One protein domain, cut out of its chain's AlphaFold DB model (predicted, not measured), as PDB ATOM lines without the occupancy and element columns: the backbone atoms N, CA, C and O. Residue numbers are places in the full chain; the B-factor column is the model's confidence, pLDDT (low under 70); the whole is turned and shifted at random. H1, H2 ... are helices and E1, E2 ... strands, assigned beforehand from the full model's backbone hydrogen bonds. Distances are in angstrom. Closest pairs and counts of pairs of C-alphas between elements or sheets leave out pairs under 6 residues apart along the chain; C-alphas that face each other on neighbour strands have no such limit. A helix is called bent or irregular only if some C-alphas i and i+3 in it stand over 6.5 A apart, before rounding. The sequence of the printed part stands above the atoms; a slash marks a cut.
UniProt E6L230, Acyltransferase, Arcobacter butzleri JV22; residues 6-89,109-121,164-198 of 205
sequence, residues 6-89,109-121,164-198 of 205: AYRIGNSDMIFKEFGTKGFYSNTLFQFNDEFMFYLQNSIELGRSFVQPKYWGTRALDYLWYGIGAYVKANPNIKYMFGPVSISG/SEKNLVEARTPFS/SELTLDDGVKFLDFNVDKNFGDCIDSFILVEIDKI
ATOM      1  N   ALA A   6     194.230 199.104 160.852       95.06
ATOM      2  CA  ALA A   6     192.990 198.344 160.938       95.06
ATOM      3  C   ALA A   6     193.037 197.333 162.087       95.06
ATOM      4  O   ALA A   6     194.111 196.945 162.546       95.06
ATOM      5  N   TYR A   7     191.855 196.879 162.499       95.25
ATOM      6  CA  TYR A   7     191.652 195.731 163.376       95.25
ATOM      7  C   TYR A   7     190.526 194.886 162.780       95.25
ATOM      8  O   TYR A   7     189.467 195.423 162.455       95.25
ATOM      9  N   ARG A   8     190.735 193.578 162.609       96.19
ATOM     10  CA  ARG A   8     189.669 192.686 162.146       96.19
ATOM     11  C   ARG A   8     188.817 192.261 163.341       96.19
ATOM     12  O   ARG A   8     189.370 191.787 164.330       96.19
ATOM     13  N   ILE A   9     187.498 192.388 163.203       97.56
ATOM     14  CA  ILE A   9     186.490 191.897 164.151       97.56
ATOM     15  C   ILE A   9     185.689 190.795 163.456       97.56
ATOM     16  O   ILE A   9     185.147 191.017 162.374       97.56
ATOM     17  N   GLY A  10     185.610 189.620 164.071       97.88
ATOM     18  CA  GLY A  10     184.713 188.539 163.671       97.88
ATOM     19  C   GLY A  10     183.644 188.311 164.732       97.88
ATOM     20  O   GLY A  10     183.988 188.007 165.868       97.88
ATOM     21  N   ASN A  11     182.360 188.444 164.389       98.00
ATOM     22  CA  ASN A  11     181.273 188.088 165.307       98.00
ATOM     23  C   ASN A  11     181.247 186.564 165.498       98.00
ATOM     24  O   ASN A  11     181.018 185.825 164.539       98.00
ATOM     25  N   SER A  12     181.500 186.104 166.724       98.12
ATOM     26  CA  SER A  12     181.713 184.687 167.004       98.12
ATOM     27  C   SER A  12     180.444 183.854 166.821       98.12
ATOM     28  O   SER A  12     180.508 182.791 166.208       98.12
ATOM     29  N   ASP A  13     179.278 184.369 167.224       97.12
ATOM     30  CA  ASP A  13     177.999 183.671 167.038       97.12
ATOM     31  C   ASP A  13     177.690 183.450 165.546       97.12
ATOM     32  O   ASP A  13     177.251 182.370 165.144       97.12
ATOM     33  N   MET A  14     177.956 184.458 164.706       97.44
ATOM     34  CA  MET A  14     177.774 184.358 163.254       97.44
ATOM     35  C   MET A  14     178.755 183.365 162.628       97.44
ATOM     36  O   MET A  14     178.334 182.469 161.897       97.44
ATOM     37  N   ILE A  15     180.048 183.490 162.947       98.19
ATOM     38  CA  ILE A  15     181.097 182.610 162.413       98.19
ATOM     39  C   ILE A  15     180.828 181.160 162.806       98.19
ATOM     40  O   ILE A  15     180.871 180.273 161.956       98.19
ATOM     41  N   PHE A  16     180.517 180.912 164.079       97.56
ATOM     42  CA  PHE A  16     180.274 179.565 164.579       97.56
ATOM     43  C   PHE A  16     179.031 178.940 163.941       97.56
ATOM     44  O   PHE A  16     179.061 177.770 163.563       97.56
ATOM     45  N   LYS A  17     177.950 179.710 163.761       97.25
ATOM     46  CA  LYS A  17     176.726 179.221 163.112       97.25
ATOM     47  C   LYS A  17     176.956 178.801 161.658       97.25
ATOM     48  O   LYS A  17     176.338 177.838 161.211       97.25
ATOM     49  N   GLU A  18     177.792 179.528 160.921       97.62
ATOM     50  CA  GLU A  18     178.004 179.296 159.488       97.62
ATOM     51  C   GLU A  18     179.124 178.284 159.202       97.62
ATOM     52  O   GLU A  18     178.980 177.422 158.338       97.62
ATOM     53  N   PHE A  19     180.225 178.347 159.955       97.69
ATOM     54  CA  PHE A  19     181.459 177.609 159.660       97.69
ATOM     55  C   PHE A  19     181.929 176.695 160.802       97.69
ATOM     56  O   PHE A  19     182.923 175.975 160.655       97.69
ATOM     57  N   GLY A  20     181.248 176.717 161.951       97.00
ATOM     58  CA  GLY A  20     181.709 176.058 163.169       97.00
ATOM     59  C   GLY A  20     183.055 176.610 163.653       97.00
ATOM     60  O   GLY A  20     183.468 177.719 163.313       97.00
ATOM     61  N   THR A  21     183.789 175.809 164.425       96.38
ATOM     62  CA  THR A  21     185.107 176.192 164.968       96.38
ATOM     63  C   THR A  21     186.160 176.475 163.893       96.38
ATOM     64  O   THR A  21     187.062 177.279 164.108       96.38
ATOM     65  N   LYS A  22     186.025 175.875 162.706       96.19
ATOM     66  CA  LYS A  22     186.963 176.060 161.588       96.19
ATOM     67  C   LYS A  22     186.880 177.451 160.952       96.19
ATOM     68  O   LYS A  22     187.781 177.816 160.204       96.19
ATOM     69  N   GLY A  23     185.820 178.215 161.228       96.94
ATOM     70  CA  GLY A  23     185.678 179.590 160.741       96.94
ATOM     71  C   GLY A  23     186.590 180.601 161.438       96.94
ATOM     72  O   GLY A  23     186.830 181.684 160.904       96.94
ATOM     73  N   PHE A  24     187.116 180.261 162.616       98.06
ATOM     74  CA  PHE A  24     187.975 181.147 163.396       98.06
ATOM     75  C   PHE A  24     189.418 181.071 162.911       98.06
ATOM     76  O   PHE A  24     189.999 179.989 162.807       98.06
ATOM     77  N   TYR A  25     190.040 182.230 162.681       96.38
ATOM     78  CA  TYR A  25     191.463 182.258 162.336       96.38
ATOM     79  C   TYR A  25     192.300 181.687 163.479       96.38
ATOM     80  O   TYR A  25     193.205 180.887 163.254       96.38
ATOM     81  N   SER A  26     191.972 182.042 164.715       97.31
ATOM     82  CA  SER A  26     192.661 181.538 165.895       97.31
ATOM     83  C   SER A  26     192.572 180.015 166.026       97.31
ATOM     84  O   SER A  26     193.520 179.416 166.521       97.31
ATOM     85  N   ASN A  27     191.544 179.354 165.471       97.69
ATOM     86  CA  ASN A  27     191.479 177.889 165.450       97.69
ATOM     87  C   ASN A  27     192.532 177.231 164.530       97.69
ATOM     88  O   ASN A  27     192.857 176.047 164.674       97.69
ATOM     89  N   THR A  28     193.097 177.995 163.590       96.75
ATOM     90  CA  THR A  28     194.213 177.542 162.741       96.75
ATOM     91  C   THR A  28     195.545 177.505 163.491       96.75
ATOM     92  O   THR A  28     196.431 176.754 163.099       96.75
ATOM     93  N   LEU A  29     195.659 178.262 164.587       97.75
ATOM     94  CA  LEU A  29     196.841 178.324 165.453       97.75
ATOM     95  C   LEU A  29     196.652 177.511 166.742       97.75
ATOM     96  O   LEU A  29     197.603 176.928 167.254       97.75
ATOM     97  N   PHE A  30     195.416 177.434 167.234       98.44
ATOM     98  CA  PHE A  30     195.066 176.807 168.503       98.44
ATOM     99  C   PHE A  30     193.911 175.825 168.328       98.44
ATOM    100  O   PHE A  30     192.907 176.106 167.677       98.44
ATOM    101  N   GLN A  31     194.029 174.654 168.929       98.25
ATOM    102  CA  GLN A  31     192.908 173.758 169.125       98.25
ATOM    103  C   GLN A  31     192.034 174.290 170.264       98.25
ATOM    104  O   GLN A  31     192.540 174.677 171.310       98.25
ATOM    105  N   PHE A  32     190.721 174.344 170.045       98.12
ATOM    106  CA  PHE A  32     189.767 174.735 171.079       98.12
ATOM    107  C   PHE A  32     189.271 173.488 171.796       98.12
ATOM    108  O   PHE A  32     188.800 172.563 171.130       98.12
ATOM    109  N   ASN A  33     189.346 173.490 173.124       96.94
ATOM    110  CA  ASN A  33     188.783 172.422 173.939       96.94
ATOM    111  C   ASN A  33     187.279 172.647 174.140       96.94
ATOM    112  O   ASN A  33     186.764 173.747 173.916       96.94
ATOM    113  N   ASP A  34     186.566 171.611 174.581       94.94
ATOM    114  CA  ASP A  34     185.104 171.654 174.728       94.94
ATOM    115  C   ASP A  34     184.648 172.785 175.660       94.94
ATOM    116  O   ASP A  34     183.677 173.486 175.369       94.94
ATOM    117  N   GLU A  35     185.395 173.040 176.737       95.75
ATOM    118  CA  GLU A  35     185.116 174.147 177.656       95.75
ATOM    119  C   GLU A  35     185.235 175.525 176.991       95.75
ATOM    120  O   GLU A  35     184.553 176.466 177.403       95.75
ATOM    121  N   PHE A  36     186.041 175.666 175.934       97.38
ATOM    122  CA  PHE A  36     186.168 176.936 175.225       97.38
ATOM    123  C   PHE A  36     184.929 177.286 174.397       97.38
ATOM    124  O   PHE A  36     184.670 178.463 174.148       97.38
ATOM    125  N   MET A  37     184.100 176.299 174.034       94.94
ATOM    126  CA  MET A  37     182.862 176.536 173.280       94.94
ATOM    127  C   MET A  37     181.906 177.485 174.013       94.94
ATOM    128  O   MET A  37     181.159 178.223 173.373       94.94
ATOM    129  N   PHE A  38     181.956 177.514 175.349       96.06
ATOM    130  CA  PHE A  38     181.204 178.474 176.155       96.06
ATOM    131  C   PHE A  38     181.591 179.927 175.837       96.06
ATOM    132  O   PHE A  38     180.718 180.782 175.706       96.06
ATOM    133  N   TYR A  39     182.885 180.198 175.655       97.44
ATOM    134  CA  TYR A  39     183.409 181.540 175.383       97.44
ATOM    135  C   TYR A  39     183.242 181.972 173.922       97.44
ATOM    136  O   TYR A  39     183.367 183.158 173.620       97.44
ATOM    137  N   LEU A  40     182.925 181.049 173.008       97.00
ATOM    138  CA  LEU A  40     182.556 181.393 171.629       97.00
ATOM    139  C   LEU A  40     181.173 182.041 171.536       97.00
ATOM    140  O   LEU A  40     180.897 182.729 170.557       97.00
ATOM    141  N   GLN A  41     180.308 181.834 172.524       95.44
ATOM    142  CA  GLN A  41     179.016 182.503 172.552       95.44
ATOM    143  C   GLN A  41     179.204 183.951 172.976       95.44
ATOM    144  O   GLN A  41     179.952 184.227 173.917       95.44
ATOM    145  N   ASN A  42     178.455 184.866 172.356       97.31
ATOM    146  CA  ASN A  42     178.439 186.266 172.767       97.31
ATOM    147  C   ASN A  42     179.843 186.896 172.760       97.31
ATOM    148  O   ASN A  42     180.233 187.595 173.694       97.31
ATOM    149  N   SER A  43     180.641 186.621 171.735       98.50
ATOM    150  CA  SER A  43     182.027 187.079 171.691       98.50
ATOM    151  C   SER A  43     182.454 187.563 170.315       98.50
ATOM    152  O   SER A  43     181.745 187.407 169.315       98.50
ATOM    153  N   ILE A  44     183.617 188.209 170.275       98.62
ATOM    154  CA  ILE A  44     184.271 188.604 169.031       98.62
ATOM    155  C   ILE A  44     185.690 188.056 168.952       98.62
ATOM    156  O   ILE A  44     186.467 188.161 169.902       98.62
ATOM    157  N   GLU A  45     186.041 187.530 167.780       98.62
ATOM    158  CA  GLU A  45     187.426 187.248 167.424       98.62
ATOM    159  C   GLU A  45     188.089 188.543 166.942       98.62
ATOM    160  O   GLU A  45     187.677 189.144 165.945       98.62
ATOM    161  N   LEU A  46     189.146 188.952 167.630       97.75
ATOM    162  CA  LEU A  46     190.002 190.070 167.278       97.75
ATOM    163  C   LEU A  46     191.319 189.557 166.693       97.75
ATOM    164  O   LEU A  46     191.897 188.584 167.164       97.75
ATOM    165  N   GLY A  47     191.834 190.222 165.663       94.00
ATOM    166  CA  GLY A  47     193.176 189.921 165.171       94.00
ATOM    167  C   GLY A  47     193.541 190.678 163.909       94.00
ATOM    168  O   GLY A  47     192.823 191.586 163.484       94.00
ATOM    169  N   ARG A  48     194.663 190.277 163.295       90.44
ATOM    170  CA  ARG A  48     195.188 190.870 162.048       90.44
ATOM    171  C   ARG A  48     195.284 192.398 162.118       90.44
ATOM    172  O   ARG A  48     195.020 193.090 161.135       90.44
ATOM    173  N   SER A  49     195.609 192.918 163.298       91.44
ATOM    174  CA  SER A  49     195.727 194.349 163.502       91.44
ATOM    175  C   SER A  49     197.041 194.865 162.937       91.44
ATOM    176  O   SER A  49     198.069 194.187 162.962       91.44
ATOM    177  N   PHE A  50     197.003 196.079 162.404       92.44
ATOM    178  CA  PHE A  50     198.206 196.776 161.980       92.44
ATOM    179  C   PHE A  50     198.023 198.282 162.114       92.44
ATOM    180  O   PHE A  50     196.923 198.816 161.981       92.44
ATOM    181  N   VAL A  51     199.139 198.964 162.327       93.50
ATOM    182  CA  VAL A  51     199.290 200.407 162.145       93.50
ATOM    183  C   VAL A  51     200.475 200.574 161.209       93.50
ATOM    184  O   VAL A  51     201.493 199.905 161.401       93.50
ATOM    185  N   GLN A  52     200.360 201.413 160.178       93.62
ATOM    186  CA  GLN A  52     201.486 201.611 159.266       93.62
ATOM    187  C   GLN A  52     202.708 202.158 160.028       93.62
ATOM    188  O   GLN A  52     202.526 203.003 160.908       93.62
ATOM    189  N   PRO A  53     203.945 201.770 159.655       91.50
ATOM    190  CA  PRO A  53     205.158 202.189 160.361       91.50
ATOM    191  C   PRO A  53     205.288 203.696 160.589       91.50
ATOM    192  O   PRO A  53     205.680 204.130 161.668       91.50
ATOM    193  N   LYS A  54     204.866 204.511 159.615       94.19
ATOM    194  CA  LYS A  54     204.876 205.980 159.726       94.19
ATOM    195  C   LYS A  54     203.981 206.556 160.834       94.19
ATOM    196  O   LYS A  54     204.117 207.730 161.160       94.19
ATOM    197  N   TYR A  55     203.062 205.763 161.382       92.50
ATOM    198  CA  TYR A  55     202.141 206.159 162.450       92.50
ATOM    199  C   TYR A  55     202.409 205.431 163.770       92.50
ATOM    200  O   TYR A  55     201.627 205.568 164.716       92.50
ATOM    201  N   TRP A  56     203.496 204.664 163.875       89.69
ATOM    202  CA  TRP A  56     203.904 204.084 165.151       89.69
ATOM    203  C   TRP A  56     204.219 205.185 166.169       89.69
ATOM    204  O   TRP A  56     204.792 206.218 165.834       89.69
ATOM    205  N   GLY A  57     203.781 204.988 167.414       85.94
ATOM    206  CA  GLY A  57     203.896 205.990 168.482       85.94
ATOM    207  C   GLY A  57     202.869 207.128 168.418       85.94
ATOM    208  O   GLY A  57     202.822 207.948 169.328       85.94
ATOM    209  N   THR A  58     202.020 207.177 167.386       92.12
ATOM    210  CA  THR A  58     200.876 208.101 167.337       92.12
ATOM    211  C   THR A  58     199.646 207.500 168.026       92.12
ATOM    212  O   THR A  58     199.621 206.322 168.384       92.12
ATOM    213  N   ARG A  59     198.566 208.285 168.121       91.38
ATOM    214  CA  ARG A  59     197.262 207.843 168.651       91.38
ATOM    215  C   ARG A  59     196.481 206.909 167.717       91.38
ATOM    216  O   ARG A  59     195.330 206.591 167.997       91.38
ATOM    217  N   ALA A  60     197.061 206.478 166.594       92.94
ATOM    218  CA  ALA A  60     196.392 205.606 165.628       92.94
ATOM    219  C   ALA A  60     195.850 204.320 166.272       92.94
ATOM    220  O   ALA A  60     194.713 203.934 166.011       92.94
ATOM    221  N   LEU A  61     196.643 203.688 167.144       91.06
ATOM    222  CA  LEU A  61     196.215 202.488 167.856       91.06
ATOM    223  C   LEU A  61     195.085 202.794 168.849       91.06
ATOM    224  O   LEU A  61     194.106 202.057 168.880       91.06
ATOM    225  N   ASP A  62     195.161 203.908 169.581       90.88
ATOM    226  CA  ASP A  62     194.096 204.332 170.503       90.88
ATOM    227  C   ASP A  62     192.755 204.499 169.775       90.88
ATOM    228  O   ASP A  62     191.717 204.069 170.268       90.88
ATOM    229  N   TYR A  63     192.767 205.065 168.562       92.94
ATOM    230  CA  TYR A  63     191.554 205.197 167.752       92.94
ATOM    231  C   TYR A  63     190.988 203.851 167.286       92.94
ATOM    232  O   TYR A  63     189.765 203.704 167.238       92.94
ATOM    233  N   LEU A  64     191.835 202.859 166.984       94.06
ATOM    234  CA  LEU A  64     191.362 201.498 166.706       94.06
ATOM    235  C   LEU A  64     190.654 200.908 167.934       94.06
ATOM    236  O   LEU A  64     189.572 200.336 167.803       94.06
ATOM    237  N   TRP A  65     191.213 201.113 169.127       92.62
ATOM    238  CA  TRP A  65     190.603 200.685 170.385       92.62
ATOM    239  C   TRP A  65     189.295 201.414 170.698       92.62
ATOM    240  O   TRP A  65     188.339 200.770 171.122       92.62
ATOM    241  N   TYR A  66     189.190 202.719 170.422       92.69
ATOM    242  CA  TYR A  66     187.907 203.426 170.512       92.69
ATOM    243  C   TYR A  66     186.866 202.847 169.553       92.69
ATOM    244  O   TYR A  66     185.701 202.730 169.927       92.69
ATOM    245  N   GLY A  67     187.274 202.441 168.348       94.75
ATOM    246  CA  GLY A  67     186.403 201.733 167.410       94.75
ATOM    247  C   GLY A  67     185.891 200.404 167.973       94.75
ATOM    248  O   GLY A  67     184.689 200.146 167.928       94.75
ATOM    249  N   ILE A  68     186.777 199.595 168.563       95.31
ATOM    250  CA  ILE A  68     186.406 198.333 169.229       95.31
ATOM    251  C   ILE A  68     185.454 198.605 170.400       95.31
ATOM    252  O   ILE A  68     184.402 197.976 170.492       95.31
ATOM    253  N   GLY A  69     185.768 199.579 171.256       94.31
ATOM    254  CA  GLY A  69     184.920 199.957 172.387       94.31
ATOM    255  C   GLY A  69     183.537 200.445 171.951       94.31
ATOM    256  O   GLY A  69     182.528 200.049 172.532       94.31
ATOM    257  N   ALA A  70     183.459 201.247 170.885       95.50
ATOM    258  CA  ALA A  70     182.190 201.685 170.313       95.50
ATOM    259  C   ALA A  70     181.381 200.507 169.747       95.50
ATOM    260  O   ALA A  70     180.170 200.443 169.956       95.50
ATOM    261  N   TYR A  71     182.046 199.558 169.080       96.44
ATOM    262  CA  TYR A  71     181.412 198.347 168.565       96.44
ATOM    263  C   TYR A  71     180.831 197.489 169.695       96.44
ATOM    264  O   TYR A  71     179.665 197.108 169.623       96.44
ATOM    265  N   VAL A  72     181.599 197.231 170.759       95.88
ATOM    266  CA  VAL A  72     181.125 196.468 171.927       95.88
ATOM    267  C   VAL A  72     179.967 197.193 172.616       95.88
ATOM    268  O   VAL A  72     178.944 196.580 172.899       95.88
ATOM    269  N   LYS A  73     180.051 198.517 172.794       94.25
ATOM    270  CA  LYS A  73     178.963 199.317 173.379       94.25
ATOM    271  C   LYS A  73     177.667 199.254 172.562       94.25
ATOM    272  O   LYS A  73     176.581 199.262 173.137       94.25
ATOM    273  N   ALA A  74     177.771 199.204 171.235       96.81
ATOM    274  CA  ALA A  74     176.623 199.062 170.340       96.81
ATOM    275  C   ALA A  74     176.052 197.630 170.302       96.81
ATOM    276  O   ALA A  74     174.926 197.439 169.846       96.81
ATOM    277  N   ASN A  75     176.802 196.637 170.788       96.81
ATOM    278  CA  ASN A  75     176.438 195.221 170.795       96.81
ATOM    279  C   ASN A  75     176.561 194.661 172.226       96.81
ATOM    280  O   ASN A  75     177.469 193.876 172.509       96.81
ATOM    281  N   PRO A  76     175.657 195.051 173.146       95.12
ATOM    282  CA  PRO A  76     175.772 194.751 174.578       95.12
ATOM    283  C   PRO A  76     175.651 193.260 174.915       95.12
ATOM    284  O   PRO A  76     175.872 192.866 176.056       95.12
ATOM    285  N   ASN A  77     175.281 192.419 173.947       96.19
ATOM    286  CA  ASN A  77     175.327 190.977 174.119       96.19
ATOM    287  C   ASN A  77     176.768 190.454 174.175       96.19
ATOM    288  O   ASN A  77     176.953 189.386 174.734       96.19
ATOM    289  N   ILE A  78     177.765 191.170 173.641       98.12
ATOM    290  CA  ILE A  78     179.169 190.739 173.643       98.12
ATOM    291  C   ILE A  78     179.735 190.772 175.068       98.12
ATOM    292  O   ILE A  78     179.803 191.820 175.701       98.12
ATOM    293  N   LYS A  79     180.194 189.612 175.537       98.06
ATOM    294  CA  LYS A  79     180.782 189.376 176.862       98.06
ATOM    295  C   LYS A  79     182.280 189.107 176.816       98.06
ATOM    296  O   LYS A  79     182.963 189.379 177.799       98.06
ATOM    297  N   TYR A  80     182.791 188.606 175.689       98.44
ATOM    298  CA  TYR A  80     184.204 188.252 175.559       98.44
ATOM    299  C   TYR A  80     184.832 188.768 174.267       98.44
ATOM    300  O   TYR A  80     184.185 188.851 173.219       98.44
ATOM    301  N   MET A  81     186.131 189.045 174.327       98.38
ATOM    302  CA  MET A  81     186.982 189.189 173.144       98.38
ATOM    303  C   MET A  81     188.088 188.148 173.213       98.38
ATOM    304  O   MET A  81     188.659 187.931 174.278       98.38
ATOM    305  N   PHE A  82     188.425 187.530 172.089       98.62
ATOM    306  CA  PHE A  82     189.539 186.588 172.034       98.62
ATOM    307  C   PHE A  82     190.314 186.707 170.730       98.62
ATOM    308  O   PHE A  82     189.842 187.302 169.763       98.62
ATOM    309  N   GLY A  83     191.503 186.120 170.694       98.12
ATOM    310  CA  GLY A  83     192.303 186.013 169.481       98.12
ATOM    311  C   GLY A  83     193.801 186.046 169.761       98.12
ATOM    312  O   GLY A  83     194.210 186.141 170.917       98.12
ATOM    313  N   PRO A  84     194.636 185.936 168.719       97.12
ATOM    314  CA  PRO A  84     196.078 185.950 168.879       97.12
ATOM    315  C   PRO A  84     196.627 187.380 168.984       97.12
ATOM    316  O   PRO A  84     196.228 188.275 168.232       97.12
ATOM    317  N   VAL A  85     197.601 187.570 169.873       96.38
ATOM    318  CA  VAL A  85     198.511 188.727 169.901       96.38
ATOM    319  C   VAL A  85     199.947 188.236 169.781       96.38
ATOM    320  O   VAL A  85     200.291 187.224 170.380       96.38
ATOM    321  N   SER A  86     200.788 188.937 169.022       95.88
ATOM    322  CA  SER A  86     202.069 188.364 168.588       95.88
ATOM    323  C   SER A  86     203.298 189.036 169.216       95.88
ATOM    324  O   SER A  86     203.377 190.265 169.313       95.88
ATOM    325  N   ILE A  87     204.299 188.230 169.573       97.56
ATOM    326  CA  ILE A  87     205.695 188.639 169.784       97.56
ATOM    327  C   ILE A  87     206.438 188.409 168.470       97.56
ATOM    328  O   ILE A  87     206.383 187.319 167.901       97.56
ATOM    329  N   SER A  88     207.152 189.424 167.982       96.00
ATOM    330  CA  SER A  88     207.907 189.313 166.729       96.00
ATOM    331  C   SER A  88     208.947 188.191 166.799       96.00
ATOM    332  O   SER A  88     209.716 188.110 167.758       96.00
ATOM    333  N   GLY A  89     209.030 187.367 165.749       95.88
ATOM    334  CA  GLY A  89     210.038 186.307 165.647       95.88
ATOM    335  C   GLY A  89     211.477 186.829 165.642       95.88
ATOM    336  O   GLY A  89     212.381 186.119 166.087       95.88
ATOM    337  N   SER A 109     195.272 180.759 182.810       94.06
ATOM    338  CA  SER A 109     194.059 180.183 183.369       94.06
ATOM    339  C   SER A 109     194.401 178.850 184.029       94.06
ATOM    340  O   SER A 109     195.229 178.105 183.514       94.06
ATOM    341  N   GLU A 110     193.722 178.510 185.124       92.06
ATOM    342  CA  GLU A 110     193.791 177.158 185.699       92.06
ATOM    343  C   GLU A 110     193.164 176.110 184.765       92.06
ATOM    344  O   GLU A 110     193.464 174.920 184.848       92.06
ATOM    345  N   LYS A 111     192.286 176.559 183.859       94.19
ATOM    346  CA  LYS A 111     191.627 175.721 182.861       94.19
ATOM    347  C   LYS A 111     192.436 175.664 181.574       94.19
ATOM    348  O   LYS A 111     192.748 176.704 180.992       94.19
ATOM    349  N   ASN A 112     192.637 174.453 181.066       94.44
ATOM    350  CA  ASN A 112     193.147 174.228 179.718       94.44
ATOM    351  C   ASN A 112     192.018 174.424 178.688       94.44
ATOM    352  O   ASN A 112     191.295 173.490 178.339       94.44
ATOM    353  N   LEU A 113     191.823 175.669 178.255       97.75
ATOM    354  CA  LEU A 113     190.754 176.051 177.326       97.75
ATOM    355  C   LEU A 113     191.166 175.902 175.854       97.75
ATOM    356  O   LEU A 113     190.334 175.571 175.008       97.75
ATOM    357  N   VAL A 114     192.431 176.155 175.533       98.06
ATOM    358  CA  VAL A 114     192.963 176.050 174.172       98.06
ATOM    359  C   VAL A 114     194.373 175.484 174.218       98.06
ATOM    360  O   VAL A 114     195.085 175.705 175.190       98.06
ATOM    361  N   GLU A 115     194.777 174.818 173.142       98.25
ATOM    362  CA  GLU A 115     196.109 174.227 173.005       98.25
ATOM    363  C   GLU A 115     196.768 174.706 171.713       98.25
ATOM    364  O   GLU A 115     196.178 174.653 170.631       98.25
ATOM    365  N   ALA A 116     198.002 175.184 171.796       98.38
ATOM    366  CA  ALA A 116     198.801 175.590 170.657       98.38
ATOM    367  C   ALA A 116     199.081 174.386 169.755       98.38
ATOM    368  O   ALA A 116     199.545 173.335 170.193       98.38
ATOM    369  N   ARG A 117     198.849 174.548 168.449       97.94
ATOM    370  CA  ARG A 117     199.131 173.484 167.475       97.94
ATOM    371  C   ARG A 117     200.628 173.292 167.249       97.94
ATOM    372  O   ARG A 117     201.067 172.192 166.931       97.94
ATOM    373  N   THR A 118     201.399 174.365 167.388       98.00
ATOM    374  CA  THR A 118     202.863 174.376 167.379       98.00
ATOM    375  C   THR A 118     203.332 175.069 168.659       98.00
ATOM    376  O   THR A 118     203.564 176.279 168.641       98.00
ATOM    377  N   PRO A 119     203.424 174.346 169.787       97.88
ATOM    378  CA  PRO A 119     203.676 174.958 171.087       97.88
ATOM    379  C   PRO A 119     205.051 175.624 171.149       97.88
ATOM    380  O   PRO A 119     206.047 175.107 170.629       97.88
ATOM    381  N   PHE A 120     205.108 176.779 171.808       97.69
ATOM    382  CA  PHE A 120     206.364 177.444 172.125       97.69
ATOM    383  C   PHE A 120     207.235 176.569 173.037       97.69
ATOM    384  O   PHE A 120     206.752 175.921 173.963       97.69
ATOM    385  N   SER A 121     208.540 176.566 172.779       96.31
ATOM    386  CA  SER A 121     209.537 175.873 173.595       96.31
ATOM    387  C   SER A 121     210.598 176.868 174.037       96.31
ATOM    388  O   SER A 121     211.152 177.583 173.200       96.31
ATOM    389  N   SER A 164     196.905 193.649 178.861       92.62
ATOM    390  CA  SER A 164     197.211 193.413 180.279       92.62
ATOM    391  C   SER A 164     196.853 194.568 181.220       92.62
ATOM    392  O   SER A 164     196.661 194.348 182.416       92.62
ATOM    393  N   GLU A 165     196.777 195.794 180.698       92.12
ATOM    394  CA  GLU A 165     196.441 197.003 181.456       92.12
ATOM    395  C   GLU A 165     194.957 197.385 181.325       92.12
ATOM    396  O   GLU A 165     194.444 198.088 182.198       92.12
ATOM    397  N   LEU A 166     194.271 196.900 180.282       91.44
ATOM    398  CA  LEU A 166     192.878 197.215 179.952       91.44
ATOM    399  C   LEU A 166     191.893 196.807 181.050       91.44
ATOM    400  O   LEU A 166     190.932 197.525 181.318       91.44
ATOM    401  N   THR A 167     192.110 195.647 181.662       92.88
ATOM    402  CA  THR A 167     191.151 195.055 182.592       92.88
ATOM    403  C   THR A 167     191.587 195.211 184.038       92.88
ATOM    404  O   THR A 167     192.762 195.445 184.350       92.88
ATOM    405  N   LEU A 168     190.626 195.057 184.945       92.88
ATOM    406  CA  LEU A 168     190.875 194.673 186.327       92.88
ATOM    407  C   LEU A 168     191.706 193.380 186.375       92.88
ATOM    408  O   LEU A 168     191.874 192.680 185.365       92.88
ATOM    409  N   ASP A 169     192.254 193.077 187.552       87.81
ATOM    410  CA  ASP A 169     192.966 191.818 187.758       87.81
ATOM    411  C   ASP A 169     192.069 190.640 187.357       87.81
ATOM    412  O   ASP A 169     190.855 190.684 187.550       87.81
ATOM    413  N   ASP A 170     192.675 189.619 186.748       90.62
ATOM    414  CA  ASP A 170     191.987 188.434 186.221       90.62
ATOM    415  C   ASP A 170     191.088 188.661 184.985       90.62
ATOM    416  O   ASP A 170     190.560 187.698 184.443       90.62
ATOM    417  N   GLY A 171     190.923 189.896 184.491       95.12
ATOM    418  CA  GLY A 171     190.046 190.178 183.340       95.12
ATOM    419  C   GLY A 171     190.612 189.870 181.958       95.12
ATOM    420  O   GLY A 171     189.873 189.876 180.973       95.12
ATOM    421  N   VAL A 172     191.903 189.563 181.876       97.44
ATOM    422  CA  VAL A 172     192.529 189.031 180.669       97.44
ATOM    423  C   VAL A 172     193.339 187.796 181.008       97.44
ATOM    424  O   VAL A 172     194.061 187.757 182.007       97.44
ATOM    425  N   LYS A 173     193.237 186.804 180.130       98.12
ATOM    426  CA  LYS A 173     193.962 185.547 180.194       98.12
ATOM    427  C   LYS A 173     194.838 185.366 178.972       98.12
ATOM    428  O   LYS A 173     194.404 185.666 177.866       98.12
ATOM    429  N   PHE A 174     196.036 184.841 179.184       98.31
ATOM    430  CA  PHE A 174     196.934 184.334 178.151       98.31
ATOM    431  C   PHE A 174     196.899 182.813 178.262       98.31
ATOM    432  O   PHE A 174     197.404 182.256 179.232       98.31
ATOM    433  N   LEU A 175     196.201 182.162 177.332       98.19
ATOM    434  CA  LEU A 175     195.812 180.761 177.479       98.19
ATOM    435  C   LEU A 175     196.873 179.791 176.956       98.19
ATOM    436  O   LEU A 175     197.131 178.792 177.614       98.19
ATOM    437  N   ASP A 176     197.490 180.091 175.811       98.25
ATOM    438  CA  ASP A 176     198.621 179.319 175.286       98.25
ATOM    439  C   ASP A 176     199.437 180.132 174.257       98.25
ATOM    440  O   ASP A 176     199.028 181.221 173.835       98.25
ATOM    441  N   PHE A 177     200.594 179.605 173.850       98.50
ATOM    442  CA  PHE A 177     201.615 180.254 173.030       98.50
ATOM    443  C   PHE A 177     202.000 179.360 171.843       98.50
ATOM    444  O   PHE A 177     202.633 178.316 172.002       98.50
ATOM    445  N   ASN A 178     201.655 179.791 170.631       98.50
ATOM    446  CA  ASN A 178     201.917 179.084 169.382       98.50
ATOM    447  C   ASN A 178     203.031 179.766 168.576       98.50
ATOM    448  O   ASN A 178     203.034 180.984 168.433       98.50
ATOM    449  N   VAL A 179     203.931 178.995 167.970       98.19
ATOM    450  CA  VAL A 179     204.896 179.501 166.984       98.19
ATOM    451  C   VAL A 179     204.284 179.440 165.582       98.19
ATOM    452  O   VAL A 179     204.013 178.351 165.071       98.19
ATOM    453  N   ASP A 180     204.092 180.591 164.934       95.81
ATOM    454  CA  ASP A 180     203.591 180.667 163.555       95.81
ATOM    455  C   ASP A 180     204.744 180.809 162.551       95.81
ATOM    456  O   ASP A 180     205.237 181.898 162.239       95.81
ATOM    457  N   LYS A 181     205.157 179.668 161.994       90.88
ATOM    458  CA  LYS A 181     206.202 179.591 160.959       90.88
ATOM    459  C   LYS A 181     205.803 180.282 159.654       90.88
ATOM    460  O   LYS A 181     206.666 180.713 158.896       90.88
ATOM    461  N   ASN A 182     204.503 180.408 159.380       89.56
ATOM    462  CA  ASN A 182     204.011 181.080 158.180       89.56
ATOM    463  C   ASN A 182     203.994 182.607 158.342       89.56
ATOM    464  O   ASN A 182     203.751 183.322 157.370       89.56
ATOM    465  N   PHE A 183     204.274 183.108 159.548       87.81
ATOM    466  CA  PHE A 183     204.313 184.529 159.870       87.81
ATOM    467  C   PHE A 183     205.643 184.941 160.523       87.81
ATOM    468  O   PHE A 183     205.693 185.673 161.509       87.81
ATOM    469  N   GLY A 184     206.756 184.484 159.937       90.69
ATOM    470  CA  GLY A 184     208.101 184.924 160.322       90.69
ATOM    471  C   GLY A 184     208.539 184.438 161.701       90.69
ATOM    472  O   GLY A 184     209.199 185.185 162.425       90.69
ATOM    473  N   ASP A 185     208.136 183.218 162.069       93.62
ATOM    474  CA  ASP A 185     208.453 182.569 163.345       93.62
ATOM    475  C   ASP A 185     208.063 183.420 164.567       93.62
ATOM    476  O   ASP A 185     208.738 183.413 165.606       93.62
ATOM    477  N   CYS A 186     206.982 184.196 164.440       96.06
ATOM    478  CA  CYS A 186     206.419 184.925 165.565       96.06
ATOM    479  C   CYS A 186     205.792 183.963 166.576       96.06
ATOM    480  O   CYS A 186     205.409 182.839 166.250       96.06
ATOM    481  N   ILE A 187     205.665 184.435 167.812       98.19
ATOM    482  CA  ILE A 187     204.903 183.730 168.840       98.19
ATOM    483  C   ILE A 187     203.554 184.412 168.933       98.19
ATOM    484  O   ILE A 187     203.491 185.567 169.342       98.19
ATOM    485  N   ASP A 188     202.494 183.712 168.569       97.94
ATOM    486  CA  ASP A 188     201.128 184.131 168.830       97.94
ATOM    487  C   ASP A 188     200.711 183.627 170.208       97.94
ATOM    488  O   ASP A 188     200.776 182.434 170.485       97.94
ATOM    489  N   SER A 189     200.265 184.524 171.080       98.19
ATOM    490  CA  SER A 189     199.591 184.171 172.326       98.19
ATOM    491  C   SER A 189     198.094 184.277 172.152       98.19
ATOM    492  O   SER A 189     197.593 185.329 171.752       98.19
ATOM    493  N   PHE A 190     197.370 183.222 172.513       98.62
ATOM    494  CA  PHE A 190     195.921 183.282 172.571       98.62
ATOM    495  C   PHE A 190     195.488 184.062 173.810       98.62
ATOM    496  O   PHE A 190     195.782 183.651 174.935       98.62
ATOM    497  N   ILE A 191     194.761 185.159 173.609       98.38
ATOM    498  CA  ILE A 191     194.162 185.920 174.704       98.38
ATOM    499  C   ILE A 191     192.654 185.710 174.786       98.38
ATOM    500  O   ILE A 191     191.980 185.534 173.770       98.38
ATOM    501  N   LEU A 192     192.131 185.788 176.005       98.50
ATOM    502  CA  LEU A 192     190.707 185.863 176.316       98.50
ATOM    503  C   LEU A 192     190.485 187.049 177.258       98.50
ATOM    504  O   LEU A 192     191.159 187.158 178.276       98.50
ATOM    505  N   VAL A 193     189.562 187.936 176.907       98.25
ATOM    506  CA  VAL A 193     189.244 189.165 177.642       98.25
ATOM    507  C   VAL A 193     187.780 189.137 178.041       98.25
ATOM    508  O   VAL A 193     186.917 188.925 177.187       98.25
ATOM    509  N   GLU A 194     187.506 189.403 179.312       97.31
ATOM    510  CA  GLU A 194     186.159 189.585 179.852       97.31
ATOM    511  C   GLU A 194     185.772 191.069 179.778       97.31
ATOM    512  O   GLU A 194     186.464 191.934 180.319       97.31
ATOM    513  N   ILE A 195     184.689 191.377 179.057       96.31
ATOM    514  CA  ILE A 195     184.271 192.761 178.785       96.31
ATOM    515  C   ILE A 195     183.852 193.496 180.061       96.31
ATOM    516  O   ILE A 195     184.152 194.677 180.211       96.31
ATOM    517  N   ASP A 196     183.176 192.814 180.981       95.25
ATOM    518  CA  ASP A 196     182.693 193.379 182.248       95.25
ATOM    519  C   ASP A 196     183.820 193.697 183.244       95.25
ATOM    520  O   ASP A 196     183.617 194.468 184.180       95.25
ATOM    521  N   LYS A 197     185.019 193.151 183.020       95.69
ATOM    522  CA  LYS A 197     186.232 193.455 183.783       95.69
ATOM    523  C   LYS A 197     187.089 194.543 183.130       95.69
ATOM    524  O   LYS A 197     188.167 194.838 183.647       95.69
ATOM    525  N   ILE A 198     186.678 195.141 182.008       93.50
ATOM    526  CA  ILE A 198     187.375 196.303 181.436       93.50
ATOM    527  C   ILE A 198     187.262 197.476 182.415       93.50
ATOM    528  O   ILE A 198     186.180 197.770 182.911       93.50
TER     529      ILE A 198
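What this domain is: This is residues 6 to 89, 109 to 121 and 164 to 198 of the 205 residues of the protein "Acyltransferase" of Arcobacter butzleri JV22 (UniProt E6L230). A strongly twisted sheet of five strands has the long helix H4 packed on one face, at its E1 and E3 part, and the short helix H2 with irregular H1 on the other face. A small sheet of two strands, E2 and E5, sits next to strand E6, and residues 53 to 59 stick out free. The printed part has 132 residues, with four named helices and seven named strands in the order E1 H1 H2 E2 H3 E3 H4 E4 E5 E6 E7; the class is mixed, helices and strands. The large sheet runs E1 E3 E4 E7 E6 and is mixed, E3 and E4 being parallel and the other neighbours antiparallel. The whole is compact, with a radius of gyration of the C-alphas of 14.6 A and spans of 39 by 36 by 32 A.

How they stand to each other: Edge strand E1, residues 6 to 11, is antiparallel to E3, residues 43 to 51, with N 8 and O 47 3.0 A apart, within hydrogen-bond range. H1, residues 12 to 23, is irregular, C-alphas 18 and 21 being 9.5 A apart, and stands up from the sheet at 49 degrees. H2, residues 25 to 29, is on the same face at a height of 7.0 A over the sheet. E2, residues 30 to 32, is antiparallel to E5, residues 114 to 116, with N 31 and O 115 at 2.7 A. H3, residues 34 to 40, only grazes the large sheet and only just touches residues 12 to 16 of H1, with 3 pairs of C-alphas within 8 A, the closest Ser 12 and Leu 40 at 5.7 A. H4, residues 60 to 74, is on the opposite face from H1 and H2, at a height of 9.4 A over the sheet, and runs along E3 at 15 degrees on the local plane. E3, H4 and E4, residues 80 to 87, form a strand-helix-strand unit, two parallel neighbour strands with a helix between, and its crossover is right-handed; N 46 and O 82 are at 2.8 A. E6, residues 172 to 180, and E7, residues 186 to 194, form a hairpin, with N 188 and O 178 at 2.8 A; E7 is also antiparallel to E4, with N 85 and O 189 at 2.9 A. Every O i to N i+4 pair is within hydrogen-bond range in H4, against 5 of 8 in H1, 0 of 1 in H2 and 1 of 3 in H3; O i to N i+3 pairs are within range in 2 of 2 in H2 and 4 of 4 in H3.

Where its parts are: E1 begins at C-alpha 6, (192.990, 198.344, 160.938). E3 is 23.8 A long and bends by 55 degrees at residue 48; H4 is 21.4 A, E4 22.3 A and E7 25.2 A. E6, 22.0 A, bends by 57 degrees at residue 176. E7 ends at C-alpha 194, (186.159, 189.585, 179.852).

The domain as a whole: The two C-alphas farthest apart, those of Asp 34 and Lys 54, are 42.4 A apart. Residues 90 to 108 and 122 to 163 are not printed; the gaps are 24.6 A from C-alpha 89 to 109 and 22.5 A from C-alpha 121 to 164. Of the links printed whole, E3 to H4 is short and the others are tight. Mean pLDDT of the printed part is 95.7, and no printed residue is under 70.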